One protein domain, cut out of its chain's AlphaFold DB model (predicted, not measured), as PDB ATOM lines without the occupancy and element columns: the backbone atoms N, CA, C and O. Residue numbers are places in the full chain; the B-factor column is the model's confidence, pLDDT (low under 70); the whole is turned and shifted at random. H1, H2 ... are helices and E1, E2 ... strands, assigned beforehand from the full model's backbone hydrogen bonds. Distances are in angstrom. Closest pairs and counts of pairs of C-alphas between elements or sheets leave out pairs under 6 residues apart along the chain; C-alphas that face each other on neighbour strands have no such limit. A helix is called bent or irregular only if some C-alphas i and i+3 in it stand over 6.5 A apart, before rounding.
ATOM      1  N   MET A  10      22.030 -13.569  43.343       88.94
ATOM      2  CA  MET A  10      22.554 -12.326  42.792       88.94
ATOM      3  C   MET A  10      21.676 -11.161  43.244       88.94
ATOM      4  O   MET A  10      20.454 -11.255  43.173       88.94
ATOM      5  N   SER A  11      22.293 -10.053  43.644       90.31
ATOM      6  CA  SER A  11      21.585  -8.830  44.037       90.31
ATOM      7  C   SER A  11      22.196  -7.649  43.289       90.31
ATOM      8  O   SER A  11      23.412  -7.589  43.092       90.31
ATOM      9  N   HIS A  12      21.356  -6.712  42.852       94.19
ATOM     10  CA  HIS A  12      21.820  -5.467  42.244       94.19
ATOM     11  C   HIS A  12      22.154  -4.446  43.332       94.19
ATOM     12  O   HIS A  12      21.522  -4.430  44.387       94.19
ATOM     13  N   ALA A  13      23.128  -3.582  43.071       95.75
ATOM     14  CA  ALA A  13      23.447  -2.459  43.940       95.75
ATOM     15  C   ALA A  13      23.703  -1.214  43.093       95.75
ATOM     16  O   ALA A  13      24.357  -1.288  42.052       95.75
ATOM     17  N   MET A  14      23.194  -0.074  43.548       96.88
ATOM     18  CA  MET A  14      23.436   1.229  42.940       96.88
ATOM     19  C   MET A  14      23.912   2.186  44.021       96.88
ATOM     20  O   MET A  14      23.285   2.292  45.069       96.88
ATOM     21  N   PHE A  15      25.006   2.890  43.757       97.50
ATOM     22  CA  PHE A  15      25.506   3.928  44.644       97.50
ATOM     23  C   PHE A  15      25.147   5.304  44.094       97.50
ATOM     24  O   PHE A  15      25.464   5.609  42.941       97.50
ATOM     25  N   LEU A  16      24.534   6.138  44.932       97.81
ATOM     26  CA  LEU A  16      24.368   7.563  44.676       97.81
ATOM     27  C   LEU A  16      25.154   8.330  45.731       97.81
ATOM     28  O   LEU A  16      24.909   8.166  46.925       97.81
ATOM     29  N   ASP A  17      26.077   9.183  45.290       97.69
ATOM     30  CA  ASP A  17      26.636  10.182  46.197       97.69
ATOM     31  C   ASP A  17      25.558  11.193  46.613       97.69
ATOM     32  O   ASP A  17      24.503  11.296  45.976       97.69
ATOM     33  N   TRP A  18      25.822  11.946  47.679       97.00
ATOM     34  CA  TRP A  18      24.847  12.889  48.232       97.00
ATOM     35  C   TRP A  18      24.336  13.915  47.217       97.00
ATOM     36  O   TRP A  18      23.153  14.241  47.224       97.00
ATOM     37  N   ILE A  19      25.191  14.366  46.294       97.75
ATOM     38  CA  ILE A  19      24.828  15.351  45.265       97.75
ATOM     39  C   ILE A  19      23.883  14.724  44.236       97.75
ATOM     40  O   ILE A  19      22.884  15.332  43.842       97.75
ATOM     41  N   LYS A  20      24.172  13.496  43.795       98.06
ATOM     42  CA  LYS A  20      23.306  12.753  42.873       98.06
ATOM     43  C   LYS A  20      21.967  12.411  43.519       98.06
ATOM     44  O   LYS A  20      20.938  12.559  42.863       98.06
ATOM     45  N   LEU A  21      21.970  11.997  44.787       97.88
ATOM     46  CA  LEU A  21      20.749  11.704  45.535       97.88
ATOM     47  C   LEU A  21      19.888  12.961  45.711       97.88
ATOM     48  O   LEU A  21      18.699  12.920  45.405       97.88
ATOM     49  N   GLN A  22      20.498  14.083  46.105       98.25
ATOM     50  CA  GLN A  22      19.840  15.391  46.150       98.25
ATOM     51  C   GLN A  22      19.187  15.723  44.807       98.25
ATOM     52  O   GLN A  22      17.994  15.996  44.752       98.25
ATOM     53  N   THR A  23      19.951  15.642  43.715       98.19
ATOM     54  CA  THR A  23      19.457  15.990  42.374       98.19
ATOM     55  C   THR A  23      18.242  15.143  41.982       98.19
ATOM     56  O   THR A  23      17.278  15.658  41.418       98.19
ATOM     57  N   LEU A  24      18.270  13.843  42.293       97.94
ATOM     58  CA  LEU A  24      17.172  12.924  41.999       97.94
ATOM     59  C   LEU A  24      15.924  13.226  42.844       97.94
ATOM     60  O   LEU A  24      14.814  13.239  42.310       97.94
ATOM     61  N   LEU A  25      16.098  13.503  44.139       98.00
ATOM     62  CA  LEU A  25      15.008  13.881  45.041       98.00
ATOM     63  C   LEU A  25      14.362  15.198  44.618       98.00
ATOM     64  O   LEU A  25      13.143  15.259  44.503       98.00
ATOM     65  N   GLU A  26      15.158  16.230  44.336       98.31
ATOM     66  CA  GLU A  26      14.650  17.520  43.862       98.31
ATOM     67  C   GLU A  26      13.890  17.352  42.544       98.31
ATOM     68  O   GLU A  26      12.770  17.838  42.417       98.31
ATOM     69  N   TYR A  27      14.437  16.600  41.581       98.12
ATOM     70  CA  TYR A  27      13.734  16.292  40.333       98.12
ATOM     71  C   TYR A  27      12.364  15.650  40.595       98.12
ATOM     72  O   TYR A  27      11.350  16.118  40.069       98.12
ATOM     73  N   ARG A  28      12.322  14.617  41.444       97.75
ATOM     74  CA  ARG A  28      11.096  13.876  41.755       97.75
ATOM     75  C   ARG A  28      10.071  14.739  42.493       97.75
ATOM     76  O   ARG A  28       8.912  14.789  42.087       97.75
ATOM     77  N   LEU A  29      10.487  15.439  43.547       97.88
ATOM     78  CA  LEU A  29       9.611  16.287  44.360       97.88
ATOM     79  C   LEU A  29       9.073  17.473  43.554       97.88
ATOM     80  O   LEU A  29       7.879  17.764  43.623       97.88
ATOM     81  N   ASN A  30       9.909  18.105  42.726       98.00
ATOM     82  CA  ASN A  30       9.487  19.212  41.869       98.00
ATOM     83  C   ASN A  30       8.456  18.768  40.830       98.00
ATOM     84  O   ASN A  30       7.513  19.505  40.534       98.00
ATOM     85  N   ALA A  31       8.623  17.563  40.279       97.62
ATOM     86  CA  ALA A  31       7.676  16.995  39.330       97.62
ATOM     87  C   ALA A  31       6.312  16.706  39.979       97.62
ATOM     88  O   ALA A  31       5.288  16.980  39.357       97.62
ATOM     89  N   LEU A  32       6.300  16.194  41.216       97.25
ATOM     90  CA  LEU A  32       5.075  15.859  41.951       97.25
ATOM     91  C   LEU A  32       4.341  17.093  42.494       97.25
ATOM     92  O   LEU A  32       3.118  17.153  42.426       97.25
ATOM     93  N   LEU A  33       5.075  18.075  43.024       97.19
ATOM     94  CA  LEU A  33       4.498  19.263  43.667       97.19
ATOM     95  C   LEU A  33       4.375  20.473  42.730       97.19
ATOM     96  O   LEU A  33       3.838  21.507  43.119       97.19
ATOM     97  N   HIS A  34       4.873  20.361  41.497       97.12
ATOM     98  CA  HIS A  34       4.823  21.410  40.472       97.12
ATOM     99  C   HIS A  34       5.429  22.759  40.904       97.12
ATOM    100  O   HIS A  34       5.034  23.820  40.413       97.12
ATOM    101  N   ARG A  35       6.417  22.733  41.803       97.25
ATOM    102  CA  ARG A  35       7.187  23.902  42.250       97.25
ATOM    103  C   ARG A  35       8.591  23.497  42.678       97.25
ATOM    104  O   ARG A  35       8.872  22.317  42.822       97.25
ATOM    105  N   GLU A  36       9.455  24.478  42.908       97.38
ATOM    106  CA  GLU A  36      10.801  24.221  43.424       97.38
ATOM    107  C   GLU A  36      10.757  23.769  44.896       97.38
ATOM    108  O   GLU A  36      10.191  24.439  45.767       97.38
ATOM    109  N   ILE A  37      11.387  22.625  45.142       97.56
ATOM    110  CA  ILE A  37      11.654  21.978  46.416       97.56
ATOM    111  C   ILE A  37      13.143  21.675  46.431       97.56
ATOM    112  O   ILE A  37      13.649  20.923  45.600       97.56
ATOM    113  N   LYS A  38      13.844  22.258  47.395       97.62
ATOM    114  CA  LYS A  38      15.202  21.831  47.732       97.62
ATOM    115  C   LYS A  38      15.127  20.612  48.629       97.62
ATOM    116  O   LYS A  38      14.281  20.593  49.524       97.62
ATOM    117  N   ALA A  39      16.019  19.659  48.398       97.31
ATOM    118  CA  ALA A  39      16.138  18.439  49.178       97.31
ATOM    119  C   ALA A  39      17.607  18.235  49.543       97.31
ATOM    120  O   ALA A  39      18.460  18.170  48.666       97.31
ATOM    121  N   ILE A  40      17.914  18.159  50.832       97.31
ATOM    122  CA  ILE A  40      19.273  18.033  51.349       97.31
ATOM    123  C   ILE A  40      19.348  16.702  52.096       97.31
ATOM    124  O   ILE A  40      18.946  16.632  53.259       97.31
ATOM    125  N   PRO A  41      19.829  15.635  51.437       96.75
ATOM    126  CA  PRO A  41      20.140  14.390  52.111       96.75
ATOM    127  C   PRO A  41      21.265  14.611  53.116       96.75
ATOM    128  O   PRO A  41      22.257  15.281  52.812       96.75
ATOM    129  N   PHE A  42      21.141  14.007  54.285       93.00
ATOM    130  CA  PHE A  42      22.195  13.989  55.283       93.00
ATOM    131  C   PHE A  42      22.272  12.617  55.939       93.00
ATOM    132  O   PHE A  42      21.294  11.875  55.992       93.00
ATOM    133  N   GLN A  43      23.461  12.289  56.432       92.75
ATOM    134  CA  GLN A  43      23.707  11.090  57.216       92.75
ATOM    135  C   GLN A  43      23.855  11.471  58.680       92.75
ATOM    136  O   GLN A  43      24.522  12.455  59.008       92.75
ATOM    137  N   ASP A  44      23.306  10.637  59.548       84.75
ATOM    138  CA  ASP A  44      23.595  10.674  60.969       84.75
ATOM    139  C   ASP A  44      23.723   9.225  61.459       84.75
ATOM    140  O   ASP A  44      22.811   8.414  61.340       84.75
ATOM    141  N   GLY A  45      24.933   8.846  61.873       84.75
ATOM    142  CA  GLY A  45      25.280   7.450  62.147       84.75
ATOM    143  C   GLY A  45      24.989   6.514  60.965       84.75
ATOM    144  O   GLY A  45      25.457   6.732  59.846       84.75
ATOM    145  N   ASP A  46      24.215   5.462  61.232       82.81
ATOM    146  CA  ASP A  46      23.856   4.428  60.252       82.81
ATOM    147  C   ASP A  46      22.540   4.729  59.510       82.81
ATOM    148  O   ASP A  46      22.082   3.914  58.708       82.81
ATOM    149  N   TYR A  47      21.920   5.887  59.764       85.88
ATOM    150  CA  TYR A  47      20.708   6.335  59.079       85.88
ATOM    151  C   TYR A  47      20.984   7.540  58.180       85.88
ATOM    152  O   TYR A  47      22.035   8.184  58.241       85.88
ATOM    153  N   TRP A  48      20.045   7.805  57.279       94.62
ATOM    154  CA  TRP A  48      20.045   8.994  56.444       94.62
ATOM    155  C   TRP A  48      18.623   9.520  56.340       94.62
ATOM    156  O   TRP A  48      17.686   8.739  56.323       94.62
ATOM    157  N   ASP A  49      18.481  10.830  56.252       95.19
ATOM    158  CA  ASP A  49      17.198  11.509  56.103       95.19
ATOM    159  C   ASP A  49      17.366  12.627  55.071       95.19
ATOM    160  O   ASP A  49      18.470  12.900  54.582       95.19
ATOM    161  N   VAL A  50      16.264  13.278  54.712       96.38
ATOM    162  CA  VAL A  50      16.266  14.373  53.744       96.38
ATOM    163  C   VAL A  50      15.560  15.575  54.333       96.38
ATOM    164  O   VAL A  50      14.343  15.566  54.495       96.38
ATOM    165  N   GLU A  51      16.298  16.655  54.570       96.50
ATOM    166  CA  GLU A  51      15.670  17.940  54.858       96.50
ATOM    167  C   GLU A  51      15.098  18.516  53.559       96.50
ATOM    168  O   GLU A  51      15.795  18.608  52.548       96.50
ATOM    169  N   ILE A  52      13.832  18.921  53.573       96.50
ATOM    170  CA  ILE A  52      13.165  19.503  52.411       96.50
ATOM    171  C   ILE A  52      12.690  20.923  52.679       96.50
ATOM    172  O   ILE A  52      12.415  21.336  53.809       96.50
ATOM    173  N   THR A  53      12.527  21.676  51.591       95.31
ATOM    174  CA  THR A  53      11.755  22.922  51.637       95.31
ATOM    175  C   THR A  53      10.387  22.636  52.260       95.31
ATOM    176  O   THR A  53       9.736  21.695  51.810       95.31
ATOM    177  N   PRO A  54       9.925  23.427  53.248       93.94
ATOM    178  CA  PRO A  54       8.657  23.164  53.915       93.94
ATOM    179  C   PRO A  54       7.504  23.015  52.920       93.94
ATOM    180  O   PRO A  54       7.377  23.806  51.975       93.94
ATOM    181  N   VAL A  55       6.663  22.014  53.160       94.44
ATOM    182  CA  VAL A  55       5.470  21.733  52.354       94.44
ATOM    183  C   VAL A  55       4.189  21.940  53.162       94.44
ATOM    184  O   VAL A  55       4.192  21.889  54.398       94.44
ATOM    185  N   SER A  56       3.083  22.216  52.472       93.25
ATOM    186  CA  SER A  56       1.763  22.297  53.107       93.25
ATOM    187  C   SER A  56       1.270  20.911  53.553       93.25
ATOM    188  O   SER A  56       1.898  19.891  53.271       93.25
ATOM    189  N   VAL A  57       0.156  20.858  54.295       93.44
ATOM    190  CA  VAL A  57      -0.460  19.563  54.651       93.44
ATOM    191  C   VAL A  57      -0.915  18.848  53.382       93.44
ATOM    192  O   VAL A  57      -0.645  17.670  53.216       93.44
ATOM    193  N   GLU A  58      -1.544  19.578  52.464       94.75
ATOM    194  CA  GLU A  58      -2.082  19.048  51.211       94.75
ATOM    195  C   GLU A  58      -0.979  18.506  50.297       94.75
ATOM    196  O   GLU A  58      -1.145  17.457  49.683       94.75
ATOM    197  N   GLU A  59       0.161  19.198  50.227       96.00
ATOM    198  CA  GLU A  59       1.332  18.721  49.491       96.00
ATOM    199  C   GLU A  59       1.913  17.451  50.119       96.00
ATOM    200  O   GLU A  59       2.253  16.520  49.395       96.00
ATOM    201  N   MET A  60       2.006  17.386  51.452       96.25
ATOM    202  CA  MET A  60       2.496  16.184  52.126       96.25
ATOM    203  C   MET A  60       1.534  15.001  51.957       96.25
ATOM    204  O   MET A  60       1.984  13.897  51.671       96.25
ATOM    205  N   GLU A  61       0.223  15.223  52.068       95.75
ATOM    206  CA  GLU A  61      -0.799  14.201  51.798       95.75
ATOM    207  C   GLU A  61      -0.696  13.673  50.364       95.75
ATOM    208  O   GLU A  61      -0.720  12.465  50.153       95.75
ATOM    209  N   LEU A  62      -0.469  14.552  49.379       96.56
ATOM    210  CA  LEU A  62      -0.218  14.130  47.999       96.56
ATOM    211  C   LEU A  62       1.017  13.223  47.892       96.56
ATOM    212  O   LEU A  62       0.963  12.200  47.209       96.56
ATOM    213  N   LEU A  63       2.129  13.578  48.546       97.06
ATOM    214  CA  LEU A  63       3.335  12.744  48.545       97.06
ATOM    215  C   LEU A  63       3.083  11.385  49.209       97.06
ATOM    216  O   LEU A  63       3.527  10.367  48.681       97.06
ATOM    217  N   LEU A  64       2.367  11.369  50.336       96.12
ATOM    218  CA  LEU A  64       2.008  10.153  51.067       96.12
ATOM    219  C   LEU A  64       1.123   9.237  50.216       96.12
ATOM    220  O   LEU A  64       1.389   8.042  50.120       96.12
ATOM    221  N   ASP A  65       0.116   9.790  49.542       96.44
ATOM    222  CA  ASP A  65      -0.770   9.026  48.666       96.44
ATOM    223  C   ASP A  65      -0.017   8.456  47.454       96.44
ATOM    224  O   ASP A  65      -0.174   7.282  47.121       96.44
ATOM    225  N   VAL A  66       0.847   9.257  46.814       95.75
ATOM    226  CA  VAL A  66       1.665   8.819  45.667       95.75
ATOM    227  C   VAL A  66       2.659   7.724  46.053       95.75
ATOM    228  O   VAL A  66       2.941   6.842  45.244       95.75
ATOM    229  N   ALA A  67       3.207   7.786  47.264       94.75
ATOM    230  CA  ALA A  67       4.154   6.807  47.784       94.75
ATOM    231  C   ALA A  67       3.482   5.552  48.369       94.75
ATOM    232  O   ALA A  67       4.193   4.694  48.893       94.75
ATOM    233  N   GLU A  68       2.145   5.454  48.314       94.75
ATOM    234  CA  GLU A  68       1.367   4.400  48.980       94.75
ATOM    235  C   GLU A  68       1.768   4.255  50.463       94.75
ATOM    236  O   GLU A  68       2.040   3.162  50.966       94.75
ATOM    237  N   ALA A  69       1.857   5.396  51.151       93.31
ATOM    238  CA  ALA A  69       2.350   5.507  52.517       93.31
ATOM    239  C   ALA A  69       1.530   4.690  53.522       93.31
ATOM    240  O   ALA A  69       0.294   4.664  53.478       93.31
ATOM    241  N   ASP A  70       2.230   4.069  54.470       94.06
ATOM    242  CA  ASP A  70       1.615   3.330  55.571       94.06
ATOM    243  C   ASP A  70       1.305   4.243  56.777       94.06
ATOM    244  O   ASP A  70       1.490   5.462  56.743       94.06
ATOM    245  N   GLU A  71       0.754   3.667  57.850       93.06
ATOM    246  CA  GLU A  71       0.414   4.428  59.061       93.06
ATOM    247  C   GLU A  71       1.647   5.061  59.722       93.06
ATOM    248  O   GLU A  71       1.539   6.154  60.278       93.06
ATOM    249  N   GLU A  72       2.809   4.408  59.645       92.56
ATOM    250  CA  GLU A  72       4.047   4.895  60.252       92.56
ATOM    251  C   GLU A  72       4.602   6.083  59.456       92.56
ATOM    252  O   GLU A  72       4.959   7.099  60.048       92.56
ATOM    253  N   ASP A  73       4.578   6.028  58.121       93.06
ATOM    254  CA  ASP A  73       4.915   7.178  57.271       93.06
ATOM    255  C   ASP A  73       4.016   8.386  57.576       93.06
ATOM    256  O   ASP A  73       4.491   9.508  57.774       93.06
ATOM    257  N   ARG A  74       2.695   8.166  57.645       93.19
ATOM    258  CA  ARG A  74       1.723   9.233  57.928       93.19
ATOM    259  C   ARG A  74       1.989   9.865  59.285       93.19
ATOM    260  O   ARG A  74       1.985  11.090  59.404       93.19
ATOM    261  N   LYS A  75       2.264   9.040  60.292       90.94
ATOM    262  CA  LYS A  75       2.626   9.495  61.630       90.94
ATOM    263  C   LYS A  75       3.893  10.352  61.604       90.94
ATOM    264  O   LYS A  75       3.892  11.474  62.108       90.94
ATOM    265  N   ASN A  76       4.937   9.857  60.945       89.88
ATOM    266  CA  ASN A  76       6.236  10.515  60.880       89.88
ATOM    267  C   ASN A  76       6.229  11.819  60.080       89.88
ATOM    268  O   ASN A  76       7.138  12.624  60.270       89.88
ATOM    269  N   HIS A  77       5.221  12.063  59.235       90.19
ATOM    270  CA  HIS A  77       5.181  13.240  58.364       90.19
ATOM    271  C   HIS A  77       4.030  14.221  58.627       90.19
ATOM    272  O   HIS A  77       4.173  15.393  58.271       90.19
ATOM    273  N   LEU A  78       2.948  13.824  59.308       86.94
ATOM    274  CA  LEU A  78       1.782  14.689  59.562       86.94
ATOM    275  C   LEU A  78       1.563  15.081  61.032       86.94
ATOM    276  O   LEU A  78       0.812  16.025  61.280       86.94
ATOM    277  N   GLU A  79       2.190  14.414  62.011       81.31
ATOM    278  CA  GLU A  79       1.913  14.692  63.433       81.31
ATOM    279  C   GLU A  79       2.350  16.094  63.890       81.31
ATOM    280  O   GLU A  79       1.766  16.639  64.831       81.31
ATOM    281  N   ALA A  80       3.350  16.707  63.246       77.56
ATOM    282  CA  ALA A  80       3.842  18.024  63.633       77.56
ATOM    283  C   ALA A  80       4.211  18.918  62.439       77.56
ATOM    284  O   ALA A  80       4.498  18.481  61.332       77.56
ATOM    285  N   ASP A  81       4.273  20.230  62.657       70.19
ATOM    286  CA  ASP A  81       4.647  21.165  61.586       70.19
ATOM    287  C   ASP A  81       6.097  20.987  61.123       70.19
ATOM    288  O   ASP A  81       6.423  21.236  59.963       70.19
ATOM    289  N   TRP A  82       6.983  20.560  62.026       74.38
ATOM    290  CA  TRP A  82       8.397  20.365  61.718       74.38
ATOM    291  C   TRP A  82       8.653  19.089  60.907       74.38
ATOM    292  O   TRP A  82       9.618  19.059  60.148       74.38
ATOM    293  N   THR A  83       7.781  18.080  60.994       76.69
ATOM    294  CA  THR A  83       7.933  16.831  60.232       76.69
ATOM    295  C   THR A  83       7.694  17.029  58.738       76.69
ATOM    296  O   THR A  83       8.234  16.296  57.922       76.69
ATOM    297  N   ARG A  84       6.992  18.101  58.345       84.31
ATOM    298  CA  ARG A  84       6.795  18.512  56.941       84.31
ATOM    299  C   ARG A  84       8.002  19.230  56.326       84.31
ATOM    300  O   ARG A  84       7.889  19.900  55.299       84.31
ATOM    301  N   LYS A  85       9.155  19.122  56.984       90.88
ATOM    302  CA  LYS A  85      10.464  19.596  56.519       90.88
ATOM    303  C   LYS A  85      11.493  18.471  56.450       90.88
ATOM    304  O   LYS A  85      12.643  18.751  56.144       90.88
ATOM    305  N   SER A  86      11.104  17.234  56.755       92.69
ATOM    306  CA  SER A  86      11.998  16.083  56.722       92.69
ATOM    307  C   SER A  86      11.304  14.887  56.088       92.69
ATOM    308  O   SER A  86      10.125  14.647  56.349       92.69
ATOM    309  N   LEU A  87      12.034  14.136  55.274       95.12
ATOM    310  CA  LEU A  87      11.633  12.830  54.770       95.12
ATOM    311  C   LEU A  87      12.547  11.777  55.396       95.12
ATOM    312  O   LEU A  87      13.765  11.961  55.408       95.12
ATOM    313  N   THR A  88      11.963  10.681  55.876       94.31
ATOM    314  CA  THR A  88      12.739   9.532  56.360       94.31
ATOM    315  C   THR A  88      13.417   8.816  55.191       94.31
ATOM    316  O   THR A  88      12.988   8.963  54.036       94.31
ATOM    317  N   ASP A  89      14.440   8.001  55.450       93.06
ATOM    318  CA  ASP A  89      15.010   7.106  54.432       93.06
ATOM    319  C   ASP A  89      13.959   6.203  53.774       93.06
ATOM    320  O   ASP A  89      13.946   6.048  52.550       93.06
ATOM    321  N   ALA A  90      13.087   5.591  54.573       93.12
ATOM    322  CA  ALA A  90      12.072   4.654  54.114       93.12
ATOM    323  C   ALA A  90      11.066   5.348  53.190       93.12
ATOM    324  O   ALA A  90      10.786   4.862  52.089       93.12
ATOM    325  N   PHE A  91      10.581   6.524  53.588       95.31
ATOM    326  CA  PHE A  91       9.644   7.288  52.778       95.31
ATOM    327  C   PHE A  91      10.304   7.837  51.504       95.31
ATOM    328  O   PHE A  91       9.736   7.757  50.410       95.31
ATOM    329  N   SER A  92      11.554   8.297  51.605       95.69
ATOM    330  CA  SER A  92      12.349   8.732  50.451       95.69
ATOM    331  C   SER A  92      12.543   7.604  49.433       95.69
ATOM    332  O   SER A  92      12.428   7.832  48.228       95.69
ATOM    333  N   GLN A  93      12.774   6.368  49.887       95.06
ATOM    334  CA  GLN A  93      12.858   5.198  49.006       95.06
ATOM    335  C   GLN A  93      11.547   4.940  48.258       95.06
ATOM    336  O   GLN A  93      11.589   4.683  47.054       95.06
ATOM    337  N   LYS A  94      10.390   5.049  48.926       95.75
ATOM    338  CA  LYS A  94       9.072   4.884  48.285       95.75
ATOM    339  C   LYS A  94       8.839   5.943  47.204       95.75
ATOM    340  O   LYS A  94       8.459   5.608  46.084       95.75
ATOM    341  N   LEU A  95       9.155   7.208  47.495       96.25
ATOM    342  CA  LEU A  95       9.021   8.311  46.534       96.25
ATOM    343  C   LEU A  95       9.920   8.152  45.303       96.25
ATOM    344  O   LEU A  95       9.514   8.510  44.191       96.25
ATOM    345  N   LEU A  96      11.134   7.633  45.504       96.44
ATOM    346  CA  LEU A  96      12.120   7.421  44.449       96.44
ATOM    347  C   LEU A  96      11.921   6.120  43.673       96.44
ATOM    348  O   LEU A  96      12.439   6.025  42.565       96.44
ATOM    349  N   ALA A  97      11.183   5.140  44.204       94.56
ATOM    350  CA  ALA A  97      11.045   3.808  43.611       94.56
ATOM    351  C   ALA A  97      10.761   3.802  42.091       94.56
ATOM    352  O   ALA A  97      11.388   3.000  41.399       94.56
ATOM    353  N   PRO A  98       9.916   4.697  41.529       94.81
ATOM    354  CA  PRO A  98       9.673   4.748  40.082       94.81
ATOM    355  C   PRO A  98      10.878   5.172  39.230       94.81
ATOM    356  O   PRO A  98      10.915   4.868  38.041       94.81
ATOM    357  N   GLU A  99      11.845   5.880  39.812       94.94
ATOM    358  CA  GLU A  99      13.040   6.381  39.119       94.94
ATOM    359  C   GLU A  99      14.230   5.407  39.225       94.94
ATOM    360  O   GLU A  99      15.255   5.589  38.563       94.94
ATOM    361  N   LEU A 100      14.128   4.381  40.076       94.38
ATOM    362  CA  LEU A 100      15.217   3.443  40.334       94.38
ATOM    363  C   LEU A 100      15.213   2.295  39.309       94.38
ATOM    364  O   LEU A 100      14.156   1.788  38.932       94.38
ATOM    365  N   PRO A 101      16.393   1.819  38.867       94.75
ATOM    366  CA  PRO A 101      16.494   0.817  37.802       94.75
ATOM    367  C   PRO A 101      16.071  -0.596  38.231       94.75
ATOM    368  O   PRO A 101      15.984  -1.495  37.393       94.75
ATOM    369  N   PHE A 102      15.852  -0.822  39.527       93.94
ATOM    370  CA  PHE A 102      15.393  -2.088  40.085       93.94
ATOM    371  C   PHE A 102      14.675  -1.863  41.429       93.94
ATOM    372  O   PHE A 102      14.946  -0.866  42.101       93.94
ATOM    373  N   PRO A 103      13.798  -2.791  41.858       92.69
ATOM    374  CA  PRO A 103      13.148  -2.720  43.165       92.69
ATOM    375  C   PRO A 103      14.160  -2.830  44.310       92.69
ATOM    376  O   PRO A 103      15.014  -3.724  44.298       92.69
ATOM    377  N   ILE A 104      14.041  -1.951  45.305       94.00
ATOM    378  CA  ILE A 104      14.965  -1.850  46.438       94.00
ATOM    379  C   ILE A 104      14.464  -2.668  47.621       94.00
ATOM    380  O   ILE A 104      13.308  -2.566  48.013       94.00
ATOM    381  N   LYS A 105      15.371  -3.455  48.199       93.44
ATOM    382  CA  LYS A 105      15.161  -4.213  49.432       93.44
ATOM    383  C   LYS A 105      15.599  -3.422  50.662       93.44
ATOM    384  O   LYS A 105      14.966  -3.531  51.705       93.44
ATOM    385  N   THR A 106      16.718  -2.707  50.567       93.12
ATOM    386  CA  THR A 106      17.276  -1.912  51.670       93.12
ATOM    387  C   THR A 106      18.242  -0.859  51.148       93.12
ATOM    388  O   THR A 106      18.791  -0.994  50.050       93.12
ATOM    389  N   THR A 107      18.521   0.140  51.979       94.81
ATOM    390  CA  THR A 107      19.624   1.081  51.780       94.81
ATOM    391  C   THR A 107      20.719   0.912  52.819       94.81
ATOM    392  O   THR A 107      20.475   0.381  53.899       94.81
ATOM    393  N   VAL A 108      21.924   1.371  52.485       94.69
ATOM    394  CA  VAL A 108      23.055   1.495  53.414       94.69
ATOM    395  C   VAL A 108      23.697   2.858  53.194       94.69
ATOM    396  O   VAL A 108      24.190   3.132  52.095       94.69
ATOM    397  N   SER A 109      23.675   3.716  54.214       94.62
ATOM    398  CA  SER A 109      24.333   5.021  54.179       94.62
ATOM    399  C   SER A 109      25.836   4.886  54.449       94.62
ATOM    400  O   SER A 109      26.313   3.957  55.099       94.62
ATOM    401  N   THR A 110      26.607   5.802  53.875       94.00
ATOM    402  CA  THR A 110      28.064   5.905  53.996       94.00
ATOM    403  C   THR A 110      28.441   7.377  53.980       94.00
ATOM    404  O   THR A 110      27.691   8.177  53.431       94.00
ATOM    405  N   GLU A 111      29.641   7.737  54.436       92.06
ATOM    406  CA  GLU A 111      30.080   9.145  54.453       92.06
ATOM    407  C   GLU A 111      29.948   9.852  53.089       92.06
ATOM    408  O   GLU A 111      29.723  11.060  53.028       92.06
ATOM    409  N   GLY A 112      30.063   9.110  51.981       94.12
ATOM    410  CA  GLY A 112      29.997   9.656  50.624       94.12
ATOM    411  C   GLY A 112      28.631   9.585  49.937       94.12
ATOM    412  O   GLY A 112      28.493  10.167  48.860       94.12
ATOM    413  N   GLY A 113      27.651   8.862  50.483       95.69
ATOM    414  CA  GLY A 113      26.377   8.612  49.805       95.69
ATOM    415  C   GLY A 113      25.625   7.386  50.310       95.69
ATOM    416  O   GLY A 113      25.930   6.842  51.370       95.69
ATOM    417  N   VAL A 114      24.682   6.900  49.505       96.94
ATOM    418  CA  VAL A 114      23.819   5.760  49.842       96.94
ATOM    419  C   VAL A 114      23.930   4.672  48.786       96.94
ATOM    420  O   VAL A 114      23.853   4.929  47.581       96.94
ATOM    421  N   TYR A 115      24.069   3.434  49.250       96.38
ATOM    422  CA  TYR A 115      23.841   2.252  48.434       96.38
ATOM    423  C   TYR A 115      22.372   1.853  48.494       96.38
ATOM    424  O   TYR A 115      21.836   1.611  49.570       96.38
ATOM    425  N   PHE A 116      21.753   1.710  47.330       96.50
ATOM    426  CA  PHE A 116      20.445   1.103  47.134       96.50
ATOM    427  C   PHE A 116      20.651  -0.356  46.731       96.50
ATOM    428  O   PHE A 116      21.209  -0.637  45.666       96.50
ATOM    429  N   ILE A 117      20.236  -1.285  47.590       95.69
ATOM    430  CA  ILE A 117      20.429  -2.726  47.404       95.69
ATOM    431  C   ILE A 117      19.113  -3.350  46.952       95.69
ATOM    432  O   ILE A 117      18.092  -3.236  47.629       95.69
ATOM    433  N   GLY A 118      19.138  -4.007  45.798       94.94
ATOM    434  CA  GLY A 118      17.973  -4.642  45.200       94.94
ATOM    435  C   GLY A 118      17.601  -5.971  45.850       94.94
ATOM    436  O   GLY A 118      18.356  -6.544  46.637       94.94
ATOM    437  N   HIS A 119      16.430  -6.487  45.485       92.62
ATOM    438  CA  HIS A 119      16.024  -7.832  45.888       92.62
ATOM    439  C   HIS A 119      16.932  -8.921  45.303       92.62
ATOM    440  O   HIS A 119      17.474  -8.798  44.203       92.62
ATOM    441  N   ASP A 120      17.047 -10.007  46.062       91.62
ATOM    442  CA  ASP A 120      17.827 -11.189  45.729       91.62
ATOM    443  C   ASP A 120      17.151 -11.987  44.606       91.62
ATOM    444  O   ASP A 120      15.975 -12.347  44.701       91.62
ATOM    445  N   ILE A 121      17.903 -12.297  43.551       87.62
ATOM    446  CA  ILE A 121      17.440 -13.049  42.386       87.62
ATOM    447  C   ILE A 121      18.212 -14.375  42.322       87.62
ATOM    448  O   ILE A 121      19.448 -14.365  42.266       87.62
ATOM    449  N   PRO A 122      17.525 -15.532  42.320       86.38
ATOM    450  CA  PRO A 122      18.183 -16.818  42.142       86.38
ATOM    451  C   PRO A 122      18.766 -16.939  40.729       86.38
ATOM    452  O   PRO A 122      18.097 -16.664  39.733       86.38
ATOM    453  N   TYR A 123      20.011 -17.396  40.643       84.62
ATOM    454  CA  TYR A 123      20.747 -17.590  39.399       84.62
ATOM    455  C   TYR A 123      21.373 -18.985  39.370       84.62
ATOM    456  O   TYR A 123      22.073 -19.386  40.299       84.62
ATOM    457  N   TYR A 124      21.150 -19.733  38.290       83.38
ATOM    458  CA  TYR A 124      21.795 -21.029  38.094       83.38
ATOM    459  C   TYR A 124      23.155 -20.840  37.437       83.38
ATOM    460  O   TYR A 124      23.241 -20.449  36.271       83.38
TER     461      TYR A 124
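AT A GLANCE: This is residues 10 to 124 of the 137 residues of an uncharacterized protein of Eubacteriaceae bacterium CHKCI005 (UniProt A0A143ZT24). Two small sheets of three strands each make a loose sandwich, only partly face to face and with their strands crossed; H4 sits in the angle between them, and H1 runs out from the sheet E1 E6 E5 past E2. The helical hairpin H2 and H3 lies toward one end of the long axis, and the last strand, E7, makes the other end. The printed part has 115 residues with four named helices and seven named strands, in the order E1 H1 E2 E3 H2 H3 E4 H4 E5 E6 E7. The sheets run E1 E6 E5 and E2 E3 E4, both antiparallel, and the class is mixed, helices and strands. The whole is compact by its radius of gyration of the C-alphas, 14.2 A, yet elongated in outline, with spans of 49 by 27 by 26 A.

IN THESE COORDINATES: E1, residues 13 to 17, begins at C-alpha 13 at (23.447, -2.459, 43.940) and is 13.2 A long. H1, residues 18 to 33, is the longest helix, 21.8 A from first to last C-alpha. E2, residues 39 to 44, is 16.0 A long and E3, residues 47 to 52, is 16.6 A. H2, residues 57 to 66, is 14.2 A long and starts at C-alpha 57 at (-0.460, 19.563, 54.651); H3, residues 71 to 78, is 10.4 A. E4, residues 86 to 88, is 6.6 A long. H4, residues 89 to 99, is 15.5 A long and irregular: C-alphas 95 and 98 are 7.4 A apart. E5, residues 104 to 110, is 17.0 A long, E6, residues 113 to 118, is 16.4 A, and E7, residues 121 to 124, is 10.1 A, ending at C-alpha 124 at (21.795, -21.029, 38.094).

HOW THE PARTS SIT: In the first sheet E6 is the inner strand; N 14 and O 116, 3.0 A, link it to E1 within hydrogen-bond range, and N 108 and O 115, 2.9 A, link it to E5, with which it forms a hairpin. H1 stands up from this sheet, over E1, and its Trp 18 has the closest C-alpha to E6, 4.8 A from that of Gly 113. In the second sheet E2 and E3 form a hairpin, with N 40 and O 51 2.8 A apart, and E3 and E4 have N 87 and O 50 at 2.8 A. The two sheets are a sandwich, that is, face to face, with strands at 76 degrees; the closest C-alphas of E3 and E5 are those of Tyr 47 and Ser 109, 6.2 A. H1 and H4 lie on the same face of each sheet, two layers in each case. H1 touches H4 with residues 24 to 28 alone, about perpendicular at 74 degrees, the closest C-alphas being those of Arg 28 and Leu 96, 7.1 A. H2 and H3 touch, a helical hairpin at a shallow tilt of 30 degrees, opposite ways, with the C-alphas of Leu 64 and Arg 74 closest at 6.9 A. H3 only grazes the sheet E2 E3 E4, with residues 73 to 77. Every O i to N i+4 pair is within hydrogen-bond range in H1, H2 and H3, and 5 of 7 are in H4.

THE WHOLE: The C-alphas farthest apart are those of Asp 81 and Tyr 124, 51.2 A. E6 runs on into E7 across a break of 2 residues, at 59 degrees, and E7 pairs with no named strand. The printed part has no cut; no link is long, and the one from H3 to E4, 7 residues, is short but not tight. The mean pLDDT of the printed part is 93.5, and no printed residue is under 70.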